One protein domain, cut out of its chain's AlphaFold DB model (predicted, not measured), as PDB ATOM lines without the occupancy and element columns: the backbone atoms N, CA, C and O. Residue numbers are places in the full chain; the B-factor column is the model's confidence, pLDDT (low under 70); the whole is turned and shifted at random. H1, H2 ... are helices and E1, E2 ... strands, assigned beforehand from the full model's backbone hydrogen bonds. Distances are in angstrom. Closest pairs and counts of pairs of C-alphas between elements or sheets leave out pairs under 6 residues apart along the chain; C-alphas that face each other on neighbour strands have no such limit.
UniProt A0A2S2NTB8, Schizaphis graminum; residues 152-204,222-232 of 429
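AT A GLANCE: This is residues 152 to 204 and 222 to 232 of the 429 residues of a protein of Schizaphis graminum (UniProt A0A2S2NTB8). H1 stands up from a small antiparallel sheet, E1 E3 E2; a long link leads back to H2, which only grazes it. In chain order, E1 H1 H2 E2 make a split strand-helix-strand unit, crossover right-handed, E3 between its strands; E3 and E4 follow. The 64 printed residues are mixed in class and compact, radius of gyration of the C-alphas 12.1 A, spanning 36 by 27 by 19 A.

HOW THE PARTS SIT: In E1, residues 159 to 161, N 160 is 3.1 A from O 224 of E3, residues 222 to 225. In E2, residues 201 to 204, N 202 is 2.8 A from O 223. H1, residues 162 to 175, and H2, residues 187 to 195, have every O i to N i+4 pair within hydrogen-bond range. They are close but not clearly touching; the closest C-alphas, 166 and 187, are 7.6 A apart.

IN THESE COORDINATES: E1 begins at C-alpha (30.990, -2.941, -6.358). H1 spans 20.1 A. E4, residues 227 to 229, ends at C-alpha (38.680, -5.882, -2.911).

THE WHOLE: Residues 205 to 221 are not printed; C-alphas 204 and 222 are 5.8 A apart. pLDDT is under 70 at residues 200 and 203 to 204.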
ATOM      1  N   VAL A 152      34.037 -12.194  -4.833       86.75
ATOM      2  CA  VAL A 152      32.608 -11.966  -5.075       86.75
ATOM      3  C   VAL A 152      32.010 -11.300  -3.839       86.75
ATOM      4  O   VAL A 152      32.131 -11.825  -2.733       86.75
ATOM      5  N   CYS A 153      31.358 -10.155  -4.021       81.81
ATOM      6  CA  CYS A 153      30.620  -9.502  -2.950       81.81
ATOM      7  C   CYS A 153      29.237 -10.169  -2.814       81.81
ATOM      8  O   CYS A 153      28.471 -10.147  -3.779       81.81
ATOM      9  N   PRO A 154      28.875 -10.737  -1.648       75.88
ATOM     10  CA  PRO A 154      27.547 -11.316  -1.432       75.88
ATOM     11  C   PRO A 154      26.456 -10.250  -1.213       75.88
ATOM     12  O   PRO A 154      25.278 -10.588  -1.132       75.88
ATOM     13  N   THR A 155      26.825  -8.971  -1.085       77.06
ATOM     14  CA  THR A 155      25.889  -7.858  -0.895       77.06
ATOM     15  C   THR A 155      25.558  -7.207  -2.247       77.06
ATOM     16  O   THR A 155      26.448  -6.594  -2.842       77.06
ATOM     17  N   PRO A 156      24.305  -7.284  -2.742       72.81
ATOM     18  CA  PRO A 156      23.910  -6.602  -3.975       72.81
ATOM     19  C   PRO A 156      24.044  -5.079  -3.832       72.81
ATOM     20  O   PRO A 156      23.944  -4.538  -2.729       72.81
ATOM     21  N   GLY A 157      24.302  -4.374  -4.936       70.19
ATOM     22  CA  GLY A 157      24.537  -2.926  -4.923       70.19
ATOM     23  C   GLY A 157      25.905  -2.477  -4.387       70.19
ATOM     24  O   GLY A 157      26.205  -1.286  -4.458       70.19
ATOM     25  N   ARG A 158      26.773  -3.383  -3.904       76.69
ATOM     26  CA  ARG A 158      28.211  -3.097  -3.747       76.69
ATOM     27  C   ARG A 158      28.999  -3.503  -4.997       76.69
ATOM     28  O   ARG A 158      28.684  -4.474  -5.687       76.69
ATOM     29  N   GLY A 159      30.059  -2.747  -5.254       82.94
ATOM     30  CA  GLY A 159      30.990  -2.941  -6.358       82.94
ATOM     31  C   GLY A 159      32.221  -2.054  -6.195       82.94
ATOM     32  O   GLY A 159      32.296  -1.270  -5.248       82.94
ATOM     33  N   ILE A 160      33.161  -2.156  -7.134       88.50
ATOM     34  CA  ILE A 160      34.338  -1.279  -7.241       88.50
ATOM     35  C   ILE A 160      34.323  -0.522  -8.574       88.50
ATOM     36  O   ILE A 160      33.936  -1.080  -9.603       88.50
ATOM     37  N   ASP A 161      34.744   0.742  -8.572       90.12
ATOM     38  CA  ASP A 161      34.883   1.538  -9.795       90.12
ATOM     39  C   ASP A 161      35.934   0.942 -10.758       90.12
ATOM     40  O   ASP A 161      36.949   0.373 -10.344       90.12
ATOM     41  N   GLN A 162      35.710   1.063 -12.069       90.31
ATOM     42  CA  GLN A 162      36.611   0.521 -13.085       90.31
ATOM     43  C   GLN A 162      37.980   1.213 -13.094       90.31
ATOM     44  O   GLN A 162      38.989   0.532 -13.303       90.31
ATOM     45  N   ALA A 163      38.039   2.531 -12.897       89.94
ATOM     46  CA  ALA A 163      39.299   3.265 -12.881       89.94
ATOM     47  C   ALA A 163      40.073   3.006 -11.580       89.94
ATOM     48  O   ALA A 163      41.287   2.804 -11.633       89.94
ATOM     49  N   GLU A 164      39.392   2.915 -10.434       91.56
ATOM     50  CA  GLU A 164      39.988   2.496  -9.161       91.56
ATOM     51  C   GLU A 164      40.560   1.072  -9.237       91.56
ATOM     52  O   GLU A 164      41.732   0.857  -8.913       91.56
ATOM     53  N   LEU A 165      39.783   0.107  -9.739       92.88
ATOM     54  CA  LEU A 165      40.237  -1.275  -9.873       92.88
ATOM     55  C   LEU A 165      41.443  -1.392 -10.820       92.88
ATOM     56  O   LEU A 165      42.418  -2.087 -10.514       92.88
ATOM     57  N   TYR A 166      41.409  -0.694 -11.958       95.50
ATOM     58  CA  TYR A 166      42.525  -0.694 -12.902       95.50
ATOM     59  C   TYR A 166      43.768   0.013 -12.332       95.50
ATOM     60  O   TYR A 166      44.888  -0.460 -12.524       95.50
ATOM     61  N   LYS A 167      43.596   1.095 -11.561       94.62
ATOM     62  CA  LYS A 167      44.680   1.768 -10.826       94.62
ATOM     63  C   LYS A 167      45.346   0.820  -9.824       94.62
ATOM     64  O   LYS A 167      46.573   0.755  -9.790       94.62
ATOM     65  N   LEU A 168      44.566   0.035  -9.075       94.75
ATOM     66  CA  LEU A 168      45.088  -0.969  -8.142       94.75
ATOM     67  C   LEU A 168      45.899  -2.062  -8.868       94.75
ATOM     68  O   LEU A 168      46.970  -2.455  -8.398       94.75
ATOM     69  N   TYR A 169      45.439  -2.496 -10.047       95.88
ATOM     70  CA  TYR A 169      46.176  -3.412 -10.925       95.88
ATOM     71  C   TYR A 169      47.496  -2.801 -11.439       95.88
ATOM     72  O   TYR A 169      48.538  -3.451 -11.351       95.88
ATOM     73  N   MET A 170      47.504  -1.535 -11.883       95.25
ATOM     74  CA  MET A 170      48.738  -0.828 -12.274       95.25
ATOM     75  C   MET A 170      49.757  -0.760 -11.126       95.25
ATOM     76  O   MET A 170      50.940  -1.040 -11.332       95.25
ATOM     77  N   THR A 171      49.312  -0.456  -9.902       94.88
ATOM     78  CA  THR A 171      50.179  -0.468  -8.710       94.88
ATOM     79  C   THR A 171      50.764  -1.860  -8.447       94.88
ATOM     80  O   THR A 171      51.934  -1.974  -8.079       94.88
ATOM     81  N   ALA A 172      49.999  -2.931  -8.675       93.94
ATOM     82  CA  ALA A 172      50.491  -4.299  -8.538       93.94
ATOM     83  C   ALA A 172      51.512  -4.687  -9.622       93.94
ATOM     84  O   ALA A 172      52.518  -5.315  -9.296       93.94
ATOM     85  N   CYS A 173      51.311  -4.278 -10.880       93.94
ATOM     86  CA  CYS A 173      52.293  -4.462 -11.956       93.94
ATOM     87  C   CYS A 173      53.636  -3.790 -11.632       93.94
ATOM     88  O   CYS A 173      54.682  -4.423 -11.782       93.94
ATOM     89  N   ALA A 174      53.601  -2.549 -11.133       93.06
ATOM     90  CA  ALA A 174      54.797  -1.814 -10.724       93.06
ATOM     91  C   ALA A 174      55.528  -2.507  -9.558       93.06
ATOM     92  O   ALA A 174      56.734  -2.730  -9.634       93.06
ATOM     93  N   ARG A 175      54.797  -2.929  -8.513       92.12
ATOM     94  CA  ARG A 175      55.369  -3.677  -7.376       92.12
ATOM     95  C   ARG A 175      55.937  -5.045  -7.764       92.12
ATOM     96  O   ARG A 175      56.863  -5.507  -7.113       92.12
ATOM     97  N   ALA A 176      55.403  -5.676  -8.808       88.88
ATOM     98  CA  ALA A 176      55.901  -6.939  -9.350       88.88
ATOM     99  C   ALA A 176      57.048  -6.769 -10.369       88.88
ATOM    100  O   ALA A 176      57.454  -7.756 -10.982       88.88
ATOM    101  N   GLY A 177      57.541  -5.544 -10.603       88.81
ATOM    102  CA  GLY A 177      58.657  -5.264 -11.517       88.81
ATOM    103  C   GLY A 177      58.400  -5.639 -12.984       88.81
ATOM    104  O   GLY A 177      59.347  -5.790 -13.757       88.81
ATOM    105  N   ARG A 178      57.138  -5.841 -13.386       86.50
ATOM    106  CA  ARG A 178      56.807  -6.395 -14.706       86.50
ATOM    107  C   ARG A 178      56.914  -5.347 -15.808       86.50
ATOM    108  O   ARG A 178      56.350  -4.262 -15.718       86.50
ATOM    109  N   ARG A 179      57.589  -5.723 -16.901       80.50
ATOM    110  CA  ARG A 179      57.825  -4.875 -18.085       80.50
ATOM    111  C   ARG A 179      56.607  -4.708 -19.004       80.50
ATOM    112  O   ARG A 179      56.710  -4.016 -20.012       80.50
ATOM    113  N   GLY A 180      55.481  -5.345 -18.691       88.75
ATOM    114  CA  GLY A 180      54.255  -5.272 -19.477       88.75
ATOM    115  C   GLY A 180      53.007  -5.315 -18.600       88.75
ATOM    116  O   GLY A 180      53.041  -5.763 -17.452       88.75
ATOM    117  N   VAL A 181      51.911  -4.802 -19.153       93.62
ATOM    118  CA  VAL A 181      50.619  -4.632 -18.481       93.62
ATOM    119  C   VAL A 181      49.483  -4.960 -19.449       93.62
ATOM    120  O   VAL A 181      49.625  -4.782 -20.659       93.62
ATOM    121  N   ILE A 182      48.342  -5.409 -18.930       95.31
ATOM    122  CA  ILE A 182      47.118  -5.541 -19.726       95.31
ATOM    123  C   ILE A 182      46.482  -4.163 -19.900       95.31
ATOM    124  O   ILE A 182      46.204  -3.488 -18.916       95.31
ATOM    125  N   ALA A 183      46.242  -3.760 -21.150       94.19
ATOM    126  CA  ALA A 183      45.648  -2.466 -21.482       94.19
ATOM    127  C   ALA A 183      44.221  -2.303 -20.902       94.19
ATOM    128  O   ALA A 183      43.500  -3.303 -20.778       94.19
ATOM    129  N   PRO A 184      43.746  -1.065 -20.636       92.44
ATOM    130  CA  PRO A 184      42.443  -0.828 -19.997       92.44
ATOM    131  C   PRO A 184      41.263  -1.453 -20.753       92.44
ATOM    132  O   PRO A 184      40.318  -1.938 -20.139       92.44
ATOM    133  N   LEU A 185      41.344  -1.493 -22.088       93.00
ATOM    134  CA  LEU A 185      40.342  -2.087 -22.980       93.00
ATOM    135  C   LEU A 185      40.250  -3.621 -22.864       93.00
ATOM    136  O   LEU A 185      39.228  -4.213 -23.201       93.00
ATOM    137  N   HIS A 186      41.317  -4.287 -22.419       92.88
ATOM    138  CA  HIS A 186      41.390  -5.748 -22.331       92.88
ATOM    139  C   HIS A 186      41.200  -6.260 -20.901       92.88
ATOM    140  O   HIS A 186      40.714  -7.374 -20.715       92.88
ATOM    141  N   PHE A 187      41.485  -5.437 -19.891       94.25
ATOM    142  CA  PHE A 187      41.322  -5.787 -18.480       94.25
ATOM    143  C   PHE A 187      39.916  -6.330 -18.100       94.25
ATOM    144  O   PHE A 187      39.863  -7.333 -17.381       94.25
ATOM    145  N   PRO A 188      38.779  -5.818 -18.630       92.69
ATOM    146  CA  PRO A 188      37.458  -6.408 -18.383       92.69
ATOM    147  C   PRO A 188      37.331  -7.883 -18.806       92.69
ATOM    148  O   PRO A 188      36.565  -8.630 -18.199       92.69
ATOM    149  N   ARG A 189      38.098  -8.340 -19.811       93.31
ATOM    150  CA  ARG A 189      38.147  -9.757 -20.215       93.31
ATOM    151  C   ARG A 189      38.747 -10.616 -19.102       93.31
ATOM    152  O   ARG A 189      38.207 -11.677 -18.808       93.31
ATOM    153  N   CYS A 190      39.814 -10.145 -18.457       94.81
ATOM    154  CA  CYS A 190      40.459 -10.840 -17.343       94.81
ATOM    155  C   CYS A 190      39.527 -10.946 -16.125       94.81
ATOM    156  O   CYS A 190      39.463 -12.004 -15.508       94.81
ATOM    157  N   VAL A 191      38.752  -9.896 -15.816       94.38
ATOM    158  CA  VAL A 191      37.754  -9.931 -14.726       94.38
ATOM    159  C   VAL A 191      36.652 -10.957 -15.021       94.38
ATOM    160  O   VAL A 191      36.392 -11.835 -14.196       94.38
ATOM    161  N   LYS A 192      36.074 -10.928 -16.232       92.81
ATOM    162  CA  LYS A 192      35.050 -11.898 -16.674       92.81
ATOM    163  C   LYS A 192      35.560 -13.344 -16.734       92.81
ATOM    164  O   LYS A 192      34.780 -14.271 -16.547       92.81
ATOM    165  N   ALA A 193      36.856 -13.549 -16.958       93.44
ATOM    166  CA  ALA A 193      37.491 -14.868 -16.944       93.44
ATOM    167  C   ALA A 193      37.778 -15.417 -15.529       93.44
ATOM    168  O   ALA A 193      38.125 -16.590 -15.394       93.44
ATOM    169  N   VAL A 194      37.636 -14.601 -14.475       93.44
ATOM    170  CA  VAL A 194      37.727 -15.051 -13.073       93.44
ATOM    171  C   VAL A 194      36.349 -15.182 -12.424       93.44
ATOM    172  O   VAL A 194      36.112 -16.165 -11.729       93.44
ATOM    173  N   PHE A 195      35.441 -14.232 -12.663       91.88
ATOM    174  CA  PHE A 195      34.132 -14.167 -11.994       91.88
ATOM    175  C   PHE A 195      32.930 -14.493 -12.898       91.88
ATOM    176  O   PHE A 195      31.779 -14.372 -12.481       91.88
ATOM    177  N   GLY A 196      33.179 -14.928 -14.133       88.56
ATOM    178  CA  GLY A 196      32.137 -15.286 -15.093       88.56
ATOM    179  C   GLY A 196      31.493 -14.078 -15.793       88.56
ATOM    180  O   GLY A 196      31.878 -12.927 -15.585       88.56
ATOM    181  N   PRO A 197      30.503 -14.322 -16.671       79.44
ATOM    182  CA  PRO A 197      29.967 -13.292 -17.560       79.44
ATOM    183  C   PRO A 197      29.087 -12.241 -16.866       79.44
ATOM    184  O   PRO A 197      28.913 -11.167 -17.442       79.44
ATOM    185  N   GLY A 198      28.541 -12.546 -15.681       75.44
ATOM    186  CA  GLY A 198      27.640 -11.666 -14.923       75.44
ATOM    187  C   GLY A 198      28.337 -10.533 -14.162       75.44
ATOM    188  O   GLY A 198      27.704  -9.518 -13.877       75.44
ATOM    189  N   VAL A 199      29.638 -10.670 -13.883       74.44
ATOM    190  CA  VAL A 199      30.465  -9.606 -13.300       74.44
ATOM    191  C   VAL A 199      31.123  -8.828 -14.430       74.44
ATOM    192  O   VAL A 199      31.913  -9.369 -15.201       74.44
ATOM    193  N   GLY A 200      30.822  -7.540 -14.539       68.50
ATOM    194  CA  GLY A 200      31.371  -6.697 -15.592       68.50
ATOM    195  C   GLY A 200      31.130  -5.214 -15.340       68.50
ATOM    196  O   GLY A 200      30.365  -4.869 -14.438       68.50
ATOM    197  N   PRO A 201      31.774  -4.344 -16.133       70.12
ATOM    198  CA  PRO A 201      31.602  -2.903 -16.030       70.12
ATOM    199  C   PRO A 201      30.166  -2.513 -16.411       70.12
ATOM    200  O   PRO A 201      29.777  -2.607 -17.577       70.12
ATOM    201  N   LYS A 202      29.373  -2.090 -15.423       73.81
ATOM    202  CA  LYS A 202      28.036  -1.510 -15.592       73.81
ATOM    203  C   LYS A 202      28.133   0.009 -15.465       73.81
ATOM    204  O   LYS A 202      28.778   0.511 -14.548       73.81
ATOM    205  N   SER A 203      27.473   0.744 -16.355       66.25
ATOM    206  CA  SER A 203      27.338   2.199 -16.250       66.25
ATOM    207  C   SER A 203      26.347   2.558 -15.139       66.25
ATOM    208  O   SER A 203      25.130   2.541 -15.322       66.25
ATOM    209  N   VAL A 204      26.875   2.896 -13.963       63.19
ATOM    210  CA  VAL A 204      26.093   3.420 -12.845       63.19
ATOM    211  C   VAL A 204      25.861   4.905 -13.102       63.19
ATOM    212  O   VAL A 204      26.707   5.757 -12.827       63.19
ATOM    213  N   ILE A 222      31.588   3.954 -14.203       81.94
ATOM    214  CA  ILE A 222      31.504   2.584 -14.711       81.94
ATOM    215  C   ILE A 222      32.067   1.657 -13.636       81.94
ATOM    216  O   ILE A 222      33.269   1.643 -13.401       81.94
ATOM    217  N   ALA A 223      31.207   0.882 -12.981       84.25
ATOM    218  CA  ALA A 223      31.575   0.063 -11.829       84.25
ATOM    219  C   ALA A 223      31.377  -1.434 -12.092       84.25
ATOM    220  O   ALA A 223      30.459  -1.851 -12.802       84.25
ATOM    221  N   TYR A 224      32.226  -2.258 -11.483       85.75
ATOM    222  CA  TYR A 224      32.051  -3.702 -11.410       85.75
ATOM    223  C   TYR A 224      31.181  -4.048 -10.200       85.75
ATOM    224  O   TYR A 224      31.670  -4.121  -9.072       85.75
ATOM    225  N   GLU A 225      29.888  -4.261 -10.432       84.12
ATOM    226  CA  GLU A 225      28.970  -4.759  -9.404       84.12
ATOM    227  C   GLU A 225      29.263  -6.233  -9.067       84.12
ATOM    228  O   GLU A 225      29.634  -7.019  -9.942       84.12
ATOM    229  N   GLY A 226      29.073  -6.620  -7.802       82.50
ATOM    230  CA  GLY A 226      29.181  -8.013  -7.363       82.50
ATOM    231  C   GLY A 226      30.612  -8.501  -7.123       82.50
ATOM    232  O   GLY A 226      30.798  -9.668  -6.786       82.50
ATOM    233  N   ILE A 227      31.621  -7.630  -7.229       87.94
ATOM    234  CA  ILE A 227      32.982  -7.889  -6.738       87.94
ATOM    235  C   ILE A 227      33.495  -6.749  -5.864       87.94
ATOM    236  O   ILE A 227      33.142  -5.587  -6.051       87.94
ATOM    237  N   GLN A 228      34.362  -7.098  -4.920       88.12
ATOM    238  CA  GLN A 228      35.036  -6.170  -4.018       88.12
ATOM    239  C   GLN A 228      36.525  -6.517  -3.897       88.12
ATOM    240  O   GLN A 228      36.946  -7.627  -4.232       88.12
ATOM    241  N   VAL A 229      37.323  -5.579  -3.386       88.31
ATOM    242  CA  VAL A 229      38.680  -5.882  -2.911       88.31
ATOM    243  C   VAL A 229      38.569  -6.653  -1.598       88.31
ATOM    244  O   VAL A 229      37.862  -6.238  -0.682       88.31
ATOM    245  N   ARG A 230      39.276  -7.779  -1.513       85.00
ATOM    246  CA  ARG A 230      39.289  -8.666  -0.353       85.00
ATOM    247  C   ARG A 230      40.006  -8.011   0.827       85.00
ATOM    248  O   ARG A 230      41.180  -7.662   0.718       85.00
ATOM    249  N   SER A 231      39.346  -7.962   1.987       75.44
ATOM    250  CA  SER A 231      39.866  -7.351   3.228       75.44
ATOM    251  C   SER A 231      41.195  -7.946   3.722       75.44
ATOM    252  O   SER A 231      41.942  -7.293   4.443       75.44
ATOM    253  N   LYS A 232      41.494  -9.192   3.337       73.38
ATOM    254  CA  LYS A 232      42.761  -9.891   3.591       73.38
ATOM    255  C   LYS A 232      43.214 -10.600   2.304       73.38
ATOM    256  O   LYS A 232      42.792 -11.734   2.078       73.38
TER     257      LYS A 232